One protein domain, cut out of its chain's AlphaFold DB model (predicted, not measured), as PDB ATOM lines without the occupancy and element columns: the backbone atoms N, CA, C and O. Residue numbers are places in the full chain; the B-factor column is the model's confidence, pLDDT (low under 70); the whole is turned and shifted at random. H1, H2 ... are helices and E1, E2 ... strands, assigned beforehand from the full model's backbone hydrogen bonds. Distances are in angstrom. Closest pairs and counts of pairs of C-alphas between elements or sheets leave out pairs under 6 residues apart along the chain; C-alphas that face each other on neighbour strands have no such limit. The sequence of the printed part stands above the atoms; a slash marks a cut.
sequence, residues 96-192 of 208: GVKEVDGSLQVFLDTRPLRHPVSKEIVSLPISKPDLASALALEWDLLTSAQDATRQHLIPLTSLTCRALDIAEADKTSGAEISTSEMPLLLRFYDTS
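AT A GLANCE: This is residues 96 to 192 of the 208 residues of an uncharacterized protein of Fusarium ambrosium (UniProt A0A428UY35). A small head, a sheet of three strands with H1 over one face, leads into an arm of two helices, H2 and H3, that meet near their ends in a V; residues 180 to 192 stick out. The printed part has 97 residues with three named strands and three named helices, in the order E1 E2 E3 H1 H2 H3, class mixed. The sheet, order E1 E2 E3, is a meander, each strand the antiparallel neighbour of the one before. The whole is only just loose, close to compact, with a radius of gyration of the C-alphas of 15.4 A, and spans 44 by 29 by 24 A.

HOW THE PARTS SIT: Start at E1, residues 96 to 100; in its hairpin with E2, residues 103 to 108, N 98 and O 105 are within hydrogen-bond range at 2.9 A. E2 forms a second hairpin with E3, residues 123 to 125, where N 104 and O 124 are 2.8 A apart. H1, residues 129 to 141, lies over E2 at a height over the sheet of 8.6 A; their closest C-alphas, Ala 136 and Val 106, are 6.2 A apart. H2, residues 155 to 171, touches H1 at a steep tilt of 46 degrees, closest at C-alphas 157 and 135, 6.3 A. H3, residues 176 to 190, touches H2 at a steep tilt of 62 degrees, closest at C-alphas 177 and 166, 6.8 A. Every O i to N i+4 pair is within hydrogen-bond range in H1, 12 of 13 in H2 and 9 of 11 in H3.

IN THESE COORDINATES: Find C-alpha 96 at (120.513, 134.482, 122.830), where E1 begins. H1 is 18.6 A long and H2 24.6 A; H3 runs 21.5 A to C-alpha 190 at (127.224, 94.142, 114.038).

THE WHOLE: The printed part has no cut; the links E2 to E3 and H1 to H2 are long. Look for low confidence at residues 173 to 180, under 70.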
ATOM      1  N   GLY A  96     121.014 134.241 124.177       95.12
ATOM      2  CA  GLY A  96     120.513 134.482 122.830       95.12
ATOM      3  C   GLY A  96     121.400 133.869 121.762       95.12
ATOM      4  O   GLY A  96     122.592 133.663 121.968       95.12
ATOM      5  N   VAL A  97     120.812 133.599 120.601       95.56
ATOM      6  CA  VAL A  97     121.541 133.168 119.406       95.56
ATOM      7  C   VAL A  97     121.744 134.382 118.510       95.56
ATOM      8  O   VAL A  97     120.815 135.165 118.308       95.56
ATOM      9  N   LYS A  98     122.954 134.551 117.983       94.75
ATOM     10  CA  LYS A  98     123.274 135.575 116.987       94.75
ATOM     11  C   LYS A  98     124.004 134.938 115.821       94.75
ATOM     12  O   LYS A  98     124.825 134.044 116.010       94.75
ATOM     13  N   GLU A  99     123.709 135.426 114.630       94.81
ATOM     14  CA  GLU A  99     124.471 135.091 113.437       94.81
ATOM     15  C   GLU A  99     125.677 136.029 113.339       94.81
ATOM     16  O   GLU A  99     125.534 137.250 113.412       94.81
ATOM     17  N   VAL A 100     126.870 135.449 113.246       92.88
ATOM     18  CA  VAL A 100     128.156 136.148 113.181       92.88
ATOM     19  C   VAL A 100     129.010 135.445 112.131       92.88
ATOM     20  O   VAL A 100     129.195 134.229 112.199       92.88
ATOM     21  N   ASP A 101     129.507 136.199 111.151       87.94
ATOM     22  CA  ASP A 101     130.408 135.713 110.095       87.94
ATOM     23  C   ASP A 101     129.888 134.476 109.338       87.94
ATOM     24  O   ASP A 101     130.638 133.565 108.994       87.94
ATOM     25  N   GLY A 102     128.573 134.411 109.104       90.31
ATOM     26  CA  GLY A 102     127.943 133.272 108.432       90.31
ATOM     27  C   GLY A 102     127.870 131.997 109.290       90.31
ATOM     28  O   GLY A 102     127.735 130.891 108.763       90.31
ATOM     29  N   SER A 103     127.971 132.137 110.613       92.50
ATOM     30  CA  SER A 103     127.827 131.062 111.596       92.50
ATOM     31  C   SER A 103     126.861 131.468 112.709       92.50
ATOM     32  O   SER A 103     126.722 132.644 113.039       92.50
ATOM     33  N   LEU A 104     126.180 130.499 113.312       94.75
ATOM     34  CA  LEU A 104     125.316 130.717 114.467       94.75
ATOM     35  C   LEU A 104     126.127 130.543 115.750       94.75
ATOM     36  O   LEU A 104     126.756 129.507 115.964       94.75
ATOM     37  N   GLN A 105     126.089 131.547 116.620       95.31
ATOM     38  CA  GLN A 105     126.804 131.557 117.893       95.31
ATOM     39  C   GLN A 105     125.838 131.845 119.041       95.31
ATOM     40  O   GLN A 105     124.924 132.666 118.929       95.31
ATOM     41  N   VAL A 106     126.058 131.174 120.170       95.88
ATOM     42  CA  VAL A 106     125.285 131.395 121.397       95.88
ATOM     43  C   VAL A 106     125.999 132.437 122.252       95.88
ATOM     44  O   VAL A 106     127.194 132.321 122.521       95.88
ATOM     45  N   PHE A 107     125.266 133.452 122.696       96.06
ATOM     46  CA  PHE A 107     125.743 134.524 123.558       96.06
ATOM     47  C   PHE A 107     125.094 134.435 124.939       96.06
ATOM     48  O   PHE A 107     123.874 134.323 125.061       96.06
ATOM     49  N   LEU A 108     125.929 134.535 125.969       94.62
ATOM     50  CA  LEU A 108     125.552 134.751 127.360       94.62
ATOM     51  C   LEU A 108     125.722 136.249 127.651       94.62
ATOM     52  O   LEU A 108     126.851 136.739 127.746       94.62
ATOM     53  N   ASP A 109     124.619 136.988 127.740       93.12
ATOM     54  CA  ASP A 109     124.565 138.454 127.717       93.12
ATOM     55  C   ASP A 109     125.344 139.050 126.521       93.12
ATOM     56  O   ASP A 109     124.848 139.140 125.397       93.12
ATOM     57  N   THR A 110     126.595 139.453 126.755       92.06
ATOM     58  CA  THR A 110     127.504 140.033 125.756       92.06
ATOM     59  C   THR A 110     128.631 139.090 125.344       92.06
ATOM     60  O   THR A 110     129.366 139.391 124.404       92.06
ATOM     61  N   ARG A 111     128.794 137.952 126.027       93.44
ATOM     62  CA  ARG A 111     129.939 137.051 125.861       93.44
ATOM     63  C   ARG A 111     129.561 135.841 125.008       93.44
ATOM     64  O   ARG A 111     128.570 135.188 125.326       93.44
ATOM     65  N   PRO A 112     130.341 135.497 123.972       94.94
ATOM     66  CA  PRO A 112     130.097 134.282 123.208       94.94
ATOM     67  C   PRO A 112     130.424 133.041 124.047       94.94
ATOM     68  O   PRO A 112     131.353 133.054 124.865       94.94
ATOM     69  N   LEU A 113     129.666 131.969 123.825       93.81
ATOM     70  CA  LEU A 113     129.913 130.662 124.413       93.81
ATOM     71  C   LEU A 113     131.225 130.084 123.870       93.81
ATOM     72  O   LEU A 113     131.481 130.107 122.663       93.81
ATOM     73  N   ARG A 114     132.062 129.566 124.771       93.88
ATOM     74  CA  ARG A 114     133.391 129.045 124.439       93.88
ATOM     75  C   ARG A 114     133.508 127.564 124.731       93.88
ATOM     76  O   ARG A 114     132.933 127.066 125.698       93.88
ATOM     77  N   HIS A 115     134.317 126.902 123.920       92.31
ATOM     78  CA  HIS A 115     134.733 125.533 124.130       92.31
ATOM     79  C   HIS A 115     135.516 125.412 125.453       92.31
ATOM     80  O   HIS A 115     136.379 126.256 125.724       92.31
ATOM     81  N   PRO A 116     135.252 124.400 126.302       88.88
ATOM     82  CA  PRO A 116     135.882 124.298 127.619       88.88
ATOM     83  C   PRO A 116     137.400 124.067 127.560       88.88
ATOM     84  O   PRO A 116     138.107 124.516 128.462       88.88
ATOM     85  N   VAL A 117     137.904 123.393 126.518       87.00
ATOM     86  CA  VAL A 117     139.325 123.022 126.391       87.00
ATOM     87  C   VAL A 117     140.077 124.007 125.492       87.00
ATOM     88  O   VAL A 117     140.966 124.713 125.963       87.00
ATOM     89  N   SER A 118     139.678 124.108 124.223       87.50
ATOM     90  CA  SER A 118     140.322 124.968 123.212       87.50
ATOM     91  C   SER A 118     140.053 126.465 123.412       87.50
ATOM     92  O   SER A 118     140.782 127.298 122.882       87.50
ATOM     93  N   LYS A 119     139.038 126.838 124.212       91.00
ATOM     94  CA  LYS A 119     138.594 128.230 124.456       91.00
ATOM     95  C   LYS A 119     138.122 128.971 123.201       91.00
ATOM     96  O   LYS A 119     137.814 130.168 123.285       91.00
ATOM     97  N   GLU A 120     138.029 128.279 122.073       92.56
ATOM     98  CA  GLU A 120     137.465 128.788 120.832       92.56
ATOM     99  C   GLU A 120     135.969 129.055 120.976       92.56
ATOM    100  O   GLU A 120     135.312 128.551 121.889       92.56
ATOM    101  N   ILE A 121     135.428 129.903 120.109       93.69
ATOM    102  CA  ILE A 121     133.999 130.211 120.121       93.69
ATOM    103  C   ILE A 121     133.251 129.046 119.476       93.69
ATOM    104  O   ILE A 121     133.588 128.629 118.369       93.69
ATOM    105  N   VAL A 122     132.219 128.541 120.155       93.81
ATOM    106  CA  VAL A 122     131.372 127.470 119.617       93.81
ATOM    107  C   VAL A 122     130.543 128.048 118.471       93.81
ATOM    108  O   VAL A 122     129.561 128.758 118.698       93.81
ATOM    109  N   SER A 123     130.972 127.764 117.243       93.25
ATOM    110  CA  SER A 123     130.319 128.203 116.011       93.25
ATOM    111  C   SER A 123     129.555 127.044 115.377       93.25
ATOM    112  O   SER A 123     130.054 125.928 115.243       93.25
ATOM    113  N   LEU A 124     128.302 127.306 115.017       93.50
ATOM    114  CA  LEU A 124     127.405 126.334 114.404       93.50
ATOM    115  C   LEU A 124     127.105 126.735 112.961       93.50
ATOM    116  O   LEU A 124     127.037 127.925 112.650       93.50
ATOM    117  N   PRO A 125     126.871 125.768 112.062       93.69
ATOM    118  CA  PRO A 125     126.459 126.082 110.704       93.69
ATOM    119  C   PRO A 125     125.040 126.666 110.689       93.69
ATOM    120  O   PRO A 125     124.162 126.196 111.418       93.69
ATOM    121  N   ILE A 126     124.783 127.622 109.790       93.94
ATOM    122  CA  ILE A 126     123.455 128.248 109.604       93.94
ATOM    123  C   ILE A 126     122.364 127.213 109.294       93.94
ATOM    124  O   ILE A 126     121.202 127.408 109.633       93.94
ATOM    125  N   SER A 127     122.731 126.066 108.713       94.25
ATOM    126  CA  SER A 127     121.795 124.974 108.423       94.25
ATOM    127  C   SER A 127     121.150 124.343 109.660       94.25
ATOM    128  O   SER A 127     120.184 123.598 109.510       94.25
ATOM    129  N   LYS A 128     121.663 124.602 110.873       93.69
ATOM    130  CA  LYS A 128     121.169 124.007 112.127       93.69
ATOM    131  C   LYS A 128     120.741 125.067 113.162       93.69
ATOM    132  O   LYS A 128     121.328 125.127 114.247       93.69
ATOM    133  N   PRO A 129     119.695 125.869 112.887       94.69
ATOM    134  CA  PRO A 129     119.201 126.878 113.827       94.69
ATOM    135  C   PRO A 129     118.552 126.270 115.077       94.69
ATOM    136  O   PRO A 129     118.663 126.827 116.172       94.69
ATOM    137  N   ASP A 130     117.934 125.095 114.942       95.56
ATOM    138  CA  ASP A 130     117.295 124.398 116.061       95.56
ATOM    139  C   ASP A 130     118.319 123.939 117.100       95.56
ATOM    140  O   ASP A 130     118.073 124.042 118.299       95.56
ATOM    141  N   LEU A 131     119.505 123.507 116.656       95.44
ATOM    142  CA  LEU A 131     120.601 123.134 117.550       95.44
ATOM    143  C   LEU A 131     121.096 124.349 118.345       95.44
ATOM    144  O   LEU A 131     121.271 124.258 119.558       95.44
ATOM    145  N   ALA A 132     121.273 125.495 117.679       95.62
ATOM    146  CA  ALA A 132     121.671 126.738 118.338       95.62
ATOM    147  C   ALA A 132     120.626 127.185 119.376       95.62
ATOM    148  O   ALA A 132     120.972 127.590 120.487       95.62
ATOM    149  N   SER A 133     119.344 127.047 119.035       95.56
ATOM    150  CA  SER A 133     118.226 127.357 119.930       95.56
ATOM    151  C   SER A 133     118.161 126.395 121.120       95.56
ATOM    152  O   SER A 133     117.955 126.825 122.253       95.56
ATOM    153  N   ALA A 134     118.394 125.101 120.895       96.12
ATOM    154  CA  ALA A 134     118.438 124.094 121.950       96.12
ATOM    155  C   ALA A 134     119.610 124.325 122.918       96.12
ATOM    156  O   ALA A 134     119.434 124.201 124.128       96.12
ATOM    157  N   LEU A 135     120.774 124.740 122.409       95.31
ATOM    158  CA  LEU A 135     121.906 125.158 123.240       95.31
ATOM    159  C   LEU A 135     121.569 126.410 124.055       95.31
ATOM    160  O   LEU A 135     121.848 126.458 125.249       95.31
ATOM    161  N   ALA A 136     120.914 127.405 123.455       95.56
ATOM    162  CA  ALA A 136     120.468 128.582 124.197       95.56
ATOM    163  C   ALA A 136     119.513 128.208 125.348       95.56
ATOM    164  O   ALA A 136     119.661 128.717 126.459       95.56
ATOM    165  N   LEU A 137     118.584 127.274 125.114       95.38
ATOM    166  CA  LEU A 137     117.678 126.761 126.146       95.38
ATOM    167  C   LEU A 137     118.414 125.990 127.244       95.38
ATOM    168  O   LEU A 137     118.130 126.197 128.421       95.38
ATOM    169  N   GLU A 138     119.370 125.135 126.883       94.94
ATOM    170  CA  GLU A 138     120.205 124.408 127.844       94.94
ATOM    171  C   GLU A 138     120.878 125.377 128.829       94.94
ATOM    172  O   GLU A 138     120.773 125.198 130.041       94.94
ATOM    173  N   TRP A 139     121.467 126.463 128.319       94.06
ATOM    174  CA  TRP A 139     122.119 127.500 129.126       94.06
ATOM    175  C   TRP A 139     121.153 128.439 129.862       94.06
ATOM    176  O   TRP A 139     121.550 129.086 130.842       94.06
ATOM    177  N   ASP A 140     119.895 128.541 129.429       92.81
ATOM    178  CA  ASP A 140     118.867 129.309 130.139       92.81
ATOM    179  C   ASP A 140     118.283 128.555 131.345       92.81
ATOM    180  O   ASP A 140     117.923 129.152 132.365       92.81
ATOM    181  N   LEU A 141     118.256 127.221 131.270       91.19
ATOM    182  CA  LEU A 141     117.774 126.361 132.351       91.19
ATOM    183  C   LEU A 141     118.743 126.269 133.540       91.19
ATOM    184  O   LEU A 141     118.317 125.924 134.647       91.19
ATOM    185  N   LEU A 142     120.020 126.609 133.351       90.94
ATOM    186  CA  LEU A 142     121.029 126.557 134.409       90.94
ATOM    187  C   LEU A 142     120.748 127.581 135.516       90.94
ATOM    188  O   LEU A 142     120.471 128.759 135.279       90.94
ATOM    189  N   THR A 143     120.857 127.128 136.766       85.31
ATOM    190  CA  THR A 143     120.587 127.971 137.942       85.31
ATOM    191  C   THR A 143     121.841 128.614 138.523       85.31
ATOM    192  O   THR A 143     121.762 129.677 139.144       85.31
ATOM    193  N   SER A 144     123.000 127.995 138.301       86.25
ATOM    194  CA  SER A 144     124.300 128.435 138.801       86.25
ATOM    195  C   SER A 144     125.394 128.260 137.750       86.25
ATOM    196  O   SER A 144     125.251 127.472 136.816       86.25
ATOM    197  N   ALA A 145     126.514 128.971 137.907       85.38
ATOM    198  CA  ALA A 145     127.647 128.795 137.002       85.38
ATOM    199  C   ALA A 145     128.380 127.457 137.223       85.38
ATOM    200  O   ALA A 145     128.993 126.962 136.284       85.38
ATOM    201  N   GLN A 146     128.291 126.822 138.405       85.94
ATOM    202  CA  GLN A 146     128.807 125.452 138.571       85.94
ATOM    203  C   GLN A 146     127.967 124.407 137.852       85.94
ATOM    204  O   GLN A 146     128.485 123.343 137.533       85.94
ATOM    205  N   ASP A 147     126.688 124.666 137.589       87.81
ATOM    206  CA  ASP A 147     125.901 123.711 136.810       87.81
ATOM    207  C   ASP A 147     126.488 123.562 135.397       87.81
ATOM    208  O   ASP A 147     126.526 122.457 134.867       87.81
ATOM    209  N   ALA A 148     127.079 124.632 134.850       86.88
ATOM    210  CA  ALA A 148     127.797 124.593 133.577       86.88
ATOM    211  C   ALA A 148     129.094 123.762 133.611       86.88
ATOM    212  O   ALA A 148     129.607 123.404 132.557       86.88
ATOM    213  N   THR A 149     129.648 123.432 134.786       86.44
ATOM    214  CA  THR A 149     130.821 122.539 134.877       86.44
ATOM    215  C   THR A 149     130.430 121.065 134.960       86.44
ATOM    216  O   THR A 149     131.283 120.183 134.879       86.44
ATOM    217  N   ARG A 150     129.137 120.769 135.124       89.62
ATOM    218  CA  ARG A 150     128.616 119.408 135.214       89.62
ATOM    219  C   ARG A 150     128.159 118.942 133.839       89.62
ATOM    220  O   ARG A 150     127.079 119.304 133.389       89.62
ATOM    221  N   GLN A 151     128.934 118.050 133.220       88.50
ATOM    222  CA  GLN A 151     128.660 117.501 131.882       88.50
ATOM    223  C   GLN A 151     127.218 116.981 131.700       88.50
ATOM    224  O   GLN A 151     126.648 117.091 130.622       88.50
ATOM    225  N   HIS A 152     126.617 116.424 132.760       90.75
ATOM    226  CA  HIS A 152     125.256 115.871 132.740       90.75
ATOM    227  C   HIS A 152     124.142 116.931 132.745       90.75
ATOM    228  O   HIS A 152     122.995 116.591 132.477       90.75
ATOM    229  N   LEU A 153     124.461 118.189 133.061       91.75
ATOM    230  CA  LEU A 153     123.534 119.323 132.975       91.75
ATOM    231  C   LEU A 153     123.694 120.109 131.672       91.75
ATOM    232  O   LEU A 153     122.819 120.906 131.348       91.75
ATOM    233  N   ILE A 154     124.784 119.865 130.939       93.62
ATOM    234  CA  ILE A 154     125.057 120.460 129.628       93.62
ATOM    235  C   ILE A 154     125.354 119.399 128.537       93.62
ATOM    236  O   ILE A 154     126.396 119.469 127.871       93.62
ATOM    237  N   PRO A 155     124.499 118.367 128.364       94.44
ATOM    238  CA  PRO A 155     124.727 117.300 127.392       94.44
ATOM    239  C   PRO A 155     124.854 117.778 125.937       94.44
ATOM    240  O   PRO A 155     125.686 117.237 125.209       94.44
ATOM    241  N   LEU A 156     124.072 118.770 125.493       94.56
ATOM    242  CA  LEU A 156     124.103 119.245 124.104       94.56
ATOM    243  C   LEU A 156     125.373 120.034 123.828       94.56
ATOM    244  O   LEU A 156     126.037 119.792 122.820       94.56
ATOM    245  N   THR A 157     125.747 120.933 124.740       94.69
ATOM    246  CA  THR A 157     127.012 121.667 124.649       94.69
ATOM    247  C   THR A 157     128.176 120.683 124.638       94.69
ATOM    248  O   THR A 157     129.021 120.740 123.755       94.69
ATOM    249  N   SER A 158     128.176 119.711 125.554       93.56
ATOM    250  CA  SER A 158     129.194 118.661 125.625       93.56
ATOM    251  C   SER A 158     129.326 117.839 124.335       93.56
ATOM    252  O   SER A 158     130.443 117.508 123.933       93.56
ATOM    253  N   LEU A 159     128.206 117.475 123.706       93.12
ATOM    254  CA  LEU A 159     128.192 116.720 122.452       93.12
ATOM    255  C   LEU A 159     128.697 117.587 121.295       93.12
ATOM    256  O   LEU A 159     129.555 117.155 120.537       93.12
ATOM    257  N   THR A 160     128.215 118.826 121.207       93.88
ATOM    258  CA  THR A 160     128.616 119.789 120.173       93.88
ATOM    259  C   THR A 160     130.117 120.063 120.225       93.88
ATOM    260  O   THR A 160     130.788 119.985 119.205       93.88
ATOM    261  N   CYS A 161     130.647 120.317 121.421       93.12
ATOM    262  CA  CYS A 161     132.073 120.487 121.683       93.12
ATOM    263  C   CYS A 161     132.894 119.290 121.179       93.12
ATOM    264  O   CYS A 161     133.791 119.462 120.364       93.12
ATOM    265  N   ARG A 162     132.501 118.064 121.552       90.81
ATOM    266  CA  ARG A 162     133.166 116.840 121.076       90.81
ATOM    267  C   ARG A 162     133.090 116.660 119.560       90.81
ATOM    268  O   ARG A 162     134.059 116.231 118.951       90.81
ATOM    269  N   ALA A 163     131.960 116.993 118.942       91.00
ATOM    270  CA  ALA A 163     131.820 116.929 117.490       91.00
ATOM    271  C   ALA A 163     132.743 117.930 116.776       91.00
ATOM    272  O   ALA A 163     133.261 117.618 115.705       91.00
ATOM    273  N   LEU A 164     132.962 119.114 117.363       90.94
ATOM    274  CA  LEU A 164     133.930 120.089 116.858       90.94
ATOM    275  C   LEU A 164     135.364 119.578 117.012       90.94
ATOM    276  O   LEU A 164     136.103 119.633 116.034       90.94
ATOM    277  N   ASP A 165     135.716 119.011 118.171       88.69
ATOM    278  CA  ASP A 165     137.038 118.413 118.406       88.69
ATOM    279  C   ASP A 165     137.339 117.301 117.378       88.69
ATOM    280  O   ASP A 165     138.424 117.262 116.798       88.69
ATOM    281  N   ILE A 166     136.367 116.422 117.091       87.69
ATOM    282  CA  ILE A 166     136.496 115.368 116.064       87.69
ATOM    283  C   ILE A 166     136.661 115.985 114.669       87.69
ATOM    284  O   ILE A 166     137.555 115.601 113.919       87.69
ATOM    285  N   ALA A 167     135.832 116.974 114.321       87.00
ATOM    286  CA  ALA A 167     135.898 117.631 113.018       87.00
ATOM    287  C   ALA A 167     137.202 118.423 112.808       87.00
ATOM    288  O   ALA A 167     137.630 118.615 111.668       87.00
ATOM    289  N   GLU A 168     137.820 118.926 113.876       86.69
ATOM    290  CA  GLU A 168     139.138 119.563 113.847       86.69
ATOM    291  C   GLU A 168     140.259 118.523 113.714       86.69
ATOM    292  O   GLU A 168     141.161 118.686 112.885       86.69
ATOM    293  N   ALA A 169     140.170 117.414 114.453       84.69
ATOM    294  CA  ALA A 169     141.101 116.295 114.339       84.69
ATOM    295  C   ALA A 169     141.122 115.699 112.919       84.69
ATOM    296  O   ALA A 169     142.196 115.438 112.376       84.69
ATOM    297  N   ASP A 170     139.958 115.580 112.271       83.75
ATOM    298  CA  ASP A 170     139.843 115.116 110.882       83.75
ATOM    299  C   ASP A 170     140.569 116.033 109.880       83.75
ATOM    300  O   ASP A 170     141.115 115.560 108.882       83.75
ATOM    301  N   LYS A 171     140.609 117.348 110.136       83.81
ATOM    302  CA  LYS A 171     141.262 118.333 109.252       83.81
ATOM    303  C   LYS A 171     142.780 118.364 109.404       83.81
ATOM    304  O   LYS A 171     143.476 118.653 108.434       83.81
ATOM    305  N   THR A 172     143.298 118.092 110.600       78.06
ATOM    306  CA  THR A 172     144.702 118.374 110.968       78.06
ATOM    307  C   THR A 172     145.670 117.238 110.596       78.06
ATOM    308  O   THR A 172     146.852 117.300 110.910       78.06
ATOM    309  N   SER A 173     145.216 116.237 109.834       57.88
ATOM    310  CA  SER A 173     145.974 115.055 109.388       57.88
ATOM    311  C   SER A 173     146.403 114.121 110.526       57.88
ATOM    312  O   SER A 173     147.459 114.251 111.135       57.88
ATOM    313  N   GLY A 174     145.547 113.132 110.778       54.50
ATOM    314  CA  GLY A 174     145.762 112.057 111.739       54.50
ATOM    315  C   GLY A 174     144.413 111.558 112.220       54.50
ATOM    316  O   GLY A 174     143.991 111.893 113.318       54.50
ATOM    317  N   ALA A 175     143.711 110.789 111.384       55.25
ATOM    318  CA  ALA A 175     142.375 110.263 111.658       55.25
ATOM    319  C   ALA A 175     142.323 109.298 112.861       55.25
ATOM    320  O   ALA A 175     141.431 108.471 112.925       55.25
ATOM    321  N   GLU A 176     143.259 109.327 113.808       58.62
ATOM    322  CA  GLU A 176     143.354 108.404 114.944       58.62
ATOM    323  C   GLU A 176     142.082 108.407 115.804       58.62
ATOM    324  O   GLU A 176     141.607 107.348 116.212       58.62
ATOM    325  N   ILE A 177     141.458 109.573 116.006       59.66
ATOM    326  CA  ILE A 177     140.214 109.677 116.783       59.66
ATOM    327  C   ILE A 177     139.057 109.032 116.003       59.66
ATOM    328  O   ILE A 177     138.463 108.061 116.471       59.66
ATOM    329  N   SER A 178     138.814 109.466 114.766       56.72
ATOM    330  CA  SER A 178     137.744 108.937 113.908       56.72
ATOM    331  C   SER A 178     137.940 107.461 113.526       56.72
ATOM    332  O   SER A 178     136.980 106.697 113.459       56.72
ATOM    333  N   THR A 179     139.183 107.014 113.335       59.75
ATOM    334  CA  THR A 179     139.528 105.610 113.039       59.75
ATOM    335  C   THR A 179     139.388 104.700 114.249       59.75
ATOM    336  O   THR A 179     139.241 103.499 114.052       59.75
ATOM    337  N   SER A 180     139.397 105.223 115.478       65.12
ATOM    338  CA  SER A 180     139.156 104.420 116.684       65.12
ATOM    339  C   SER A 180     137.667 104.302 117.029       65.12
ATOM    340  O   SER A 180     137.216 103.233 117.445       65.12
ATOM    341  N   GLU A 181     136.876 105.356 116.795       70.94
ATOM    342  CA  GLU A 181     135.438 105.351 117.092       70.94
ATOM    343  C   GLU A 181     134.615 104.600 116.039       70.94
ATOM    344  O   GLU A 181     133.703 103.847 116.391       70.94
ATOM    345  N   MET A 182     134.950 104.737 114.751       77.44
ATOM    346  CA  MET A 182     134.184 104.102 113.670       77.44
ATOM    347  C   MET A 182     134.146 102.566 113.768       77.44
ATOM    348  O   MET A 182     133.055 102.008 113.670       77.44
ATOM    349  N   PRO A 183     135.253 101.845 114.036       80.62
ATOM    350  CA  PRO A 183     135.213 100.400 114.256       80.62
ATOM    351  C   PRO A 183     134.401 100.002 115.488       80.62
ATOM    352  O   PRO A 183     133.779  98.943 115.484       80.62
ATOM    353  N   LEU A 184     134.384 100.827 116.541       83.06
ATOM    354  CA  LEU A 184     133.575 100.567 117.732       83.06
ATOM    355  C   LEU A 184     132.081 100.706 117.421       83.06
ATOM    356  O   LEU A 184     131.294  99.848 117.823       83.06
ATOM    357  N   LEU A 185     131.697 101.736 116.662       84.06
ATOM    358  CA  LEU A 185     130.327 101.916 116.182       84.06
ATOM    359  C   LEU A 185     129.906 100.798 115.220       84.06
ATOM    360  O   LEU A 185     128.817 100.251 115.378       84.06
ATOM    361  N   LEU A 186     130.772 100.412 114.277       85.12
ATOM    362  CA  LEU A 186     130.533  99.286 113.369       85.12
ATOM    363  C   LEU A 186     130.388  97.969 114.140       85.12
ATOM    364  O   LEU A 186     129.436  97.232 113.922       85.12
ATOM    365  N   ARG A 187     131.246  97.716 115.134       85.06
ATOM    366  CA  ARG A 187     131.128  96.540 116.003       85.06
ATOM    367  C   ARG A 187     129.826  96.547 116.803       85.06
ATOM    368  O   ARG A 187     129.216  95.494 116.987       85.06
ATOM    369  N   PHE A 188     129.390  97.705 117.298       83.56
ATOM    370  CA  PHE A 188     128.098  97.827 117.974       83.56
ATOM    371  C   PHE A 188     126.936  97.549 117.015       83.56
ATOM    372  O   PHE A 188     125.992  96.855 117.385       83.56
ATOM    373  N   TYR A 189     127.024  98.038 115.779       82.69
ATOM    374  CA  TYR A 189     126.046  97.752 114.735       82.69
ATOM    375  C   TYR A 189     125.966  96.244 114.435       82.69
ATOM    376  O   TYR A 189     124.874  95.670 114.460       82.69
ATOM    377  N   ASP A 190     127.118  95.586 114.282       81.38
ATOM    378  CA  ASP A 190     127.224  94.142 114.038       81.38
ATOM    379  C   ASP A 190     126.656  93.303 115.192       81.38
ATOM    380  O   ASP A 190     126.005  92.279 114.981       81.38
ATOM    381  N   THR A 191     126.879  93.746 116.431       78.25
ATOM    382  CA  THR A 191     126.441  93.053 117.658       78.25
ATOM    383  C   THR A 191     125.090  93.528 118.189       78.25
ATOM    384  O   THR A 191     124.708  93.154 119.300       78.25
ATOM    385  N   SER A 192     124.360  94.345 117.425       76.00
ATOM    386  CA  SER A 192     123.131  94.959 117.913       76.00
ATOM    387  C   SER A 192     122.110  93.903 118.367       76.00
ATOM    388  O   SER A 192     121.890  92.862 117.753       76.00
TER     389      SER A 192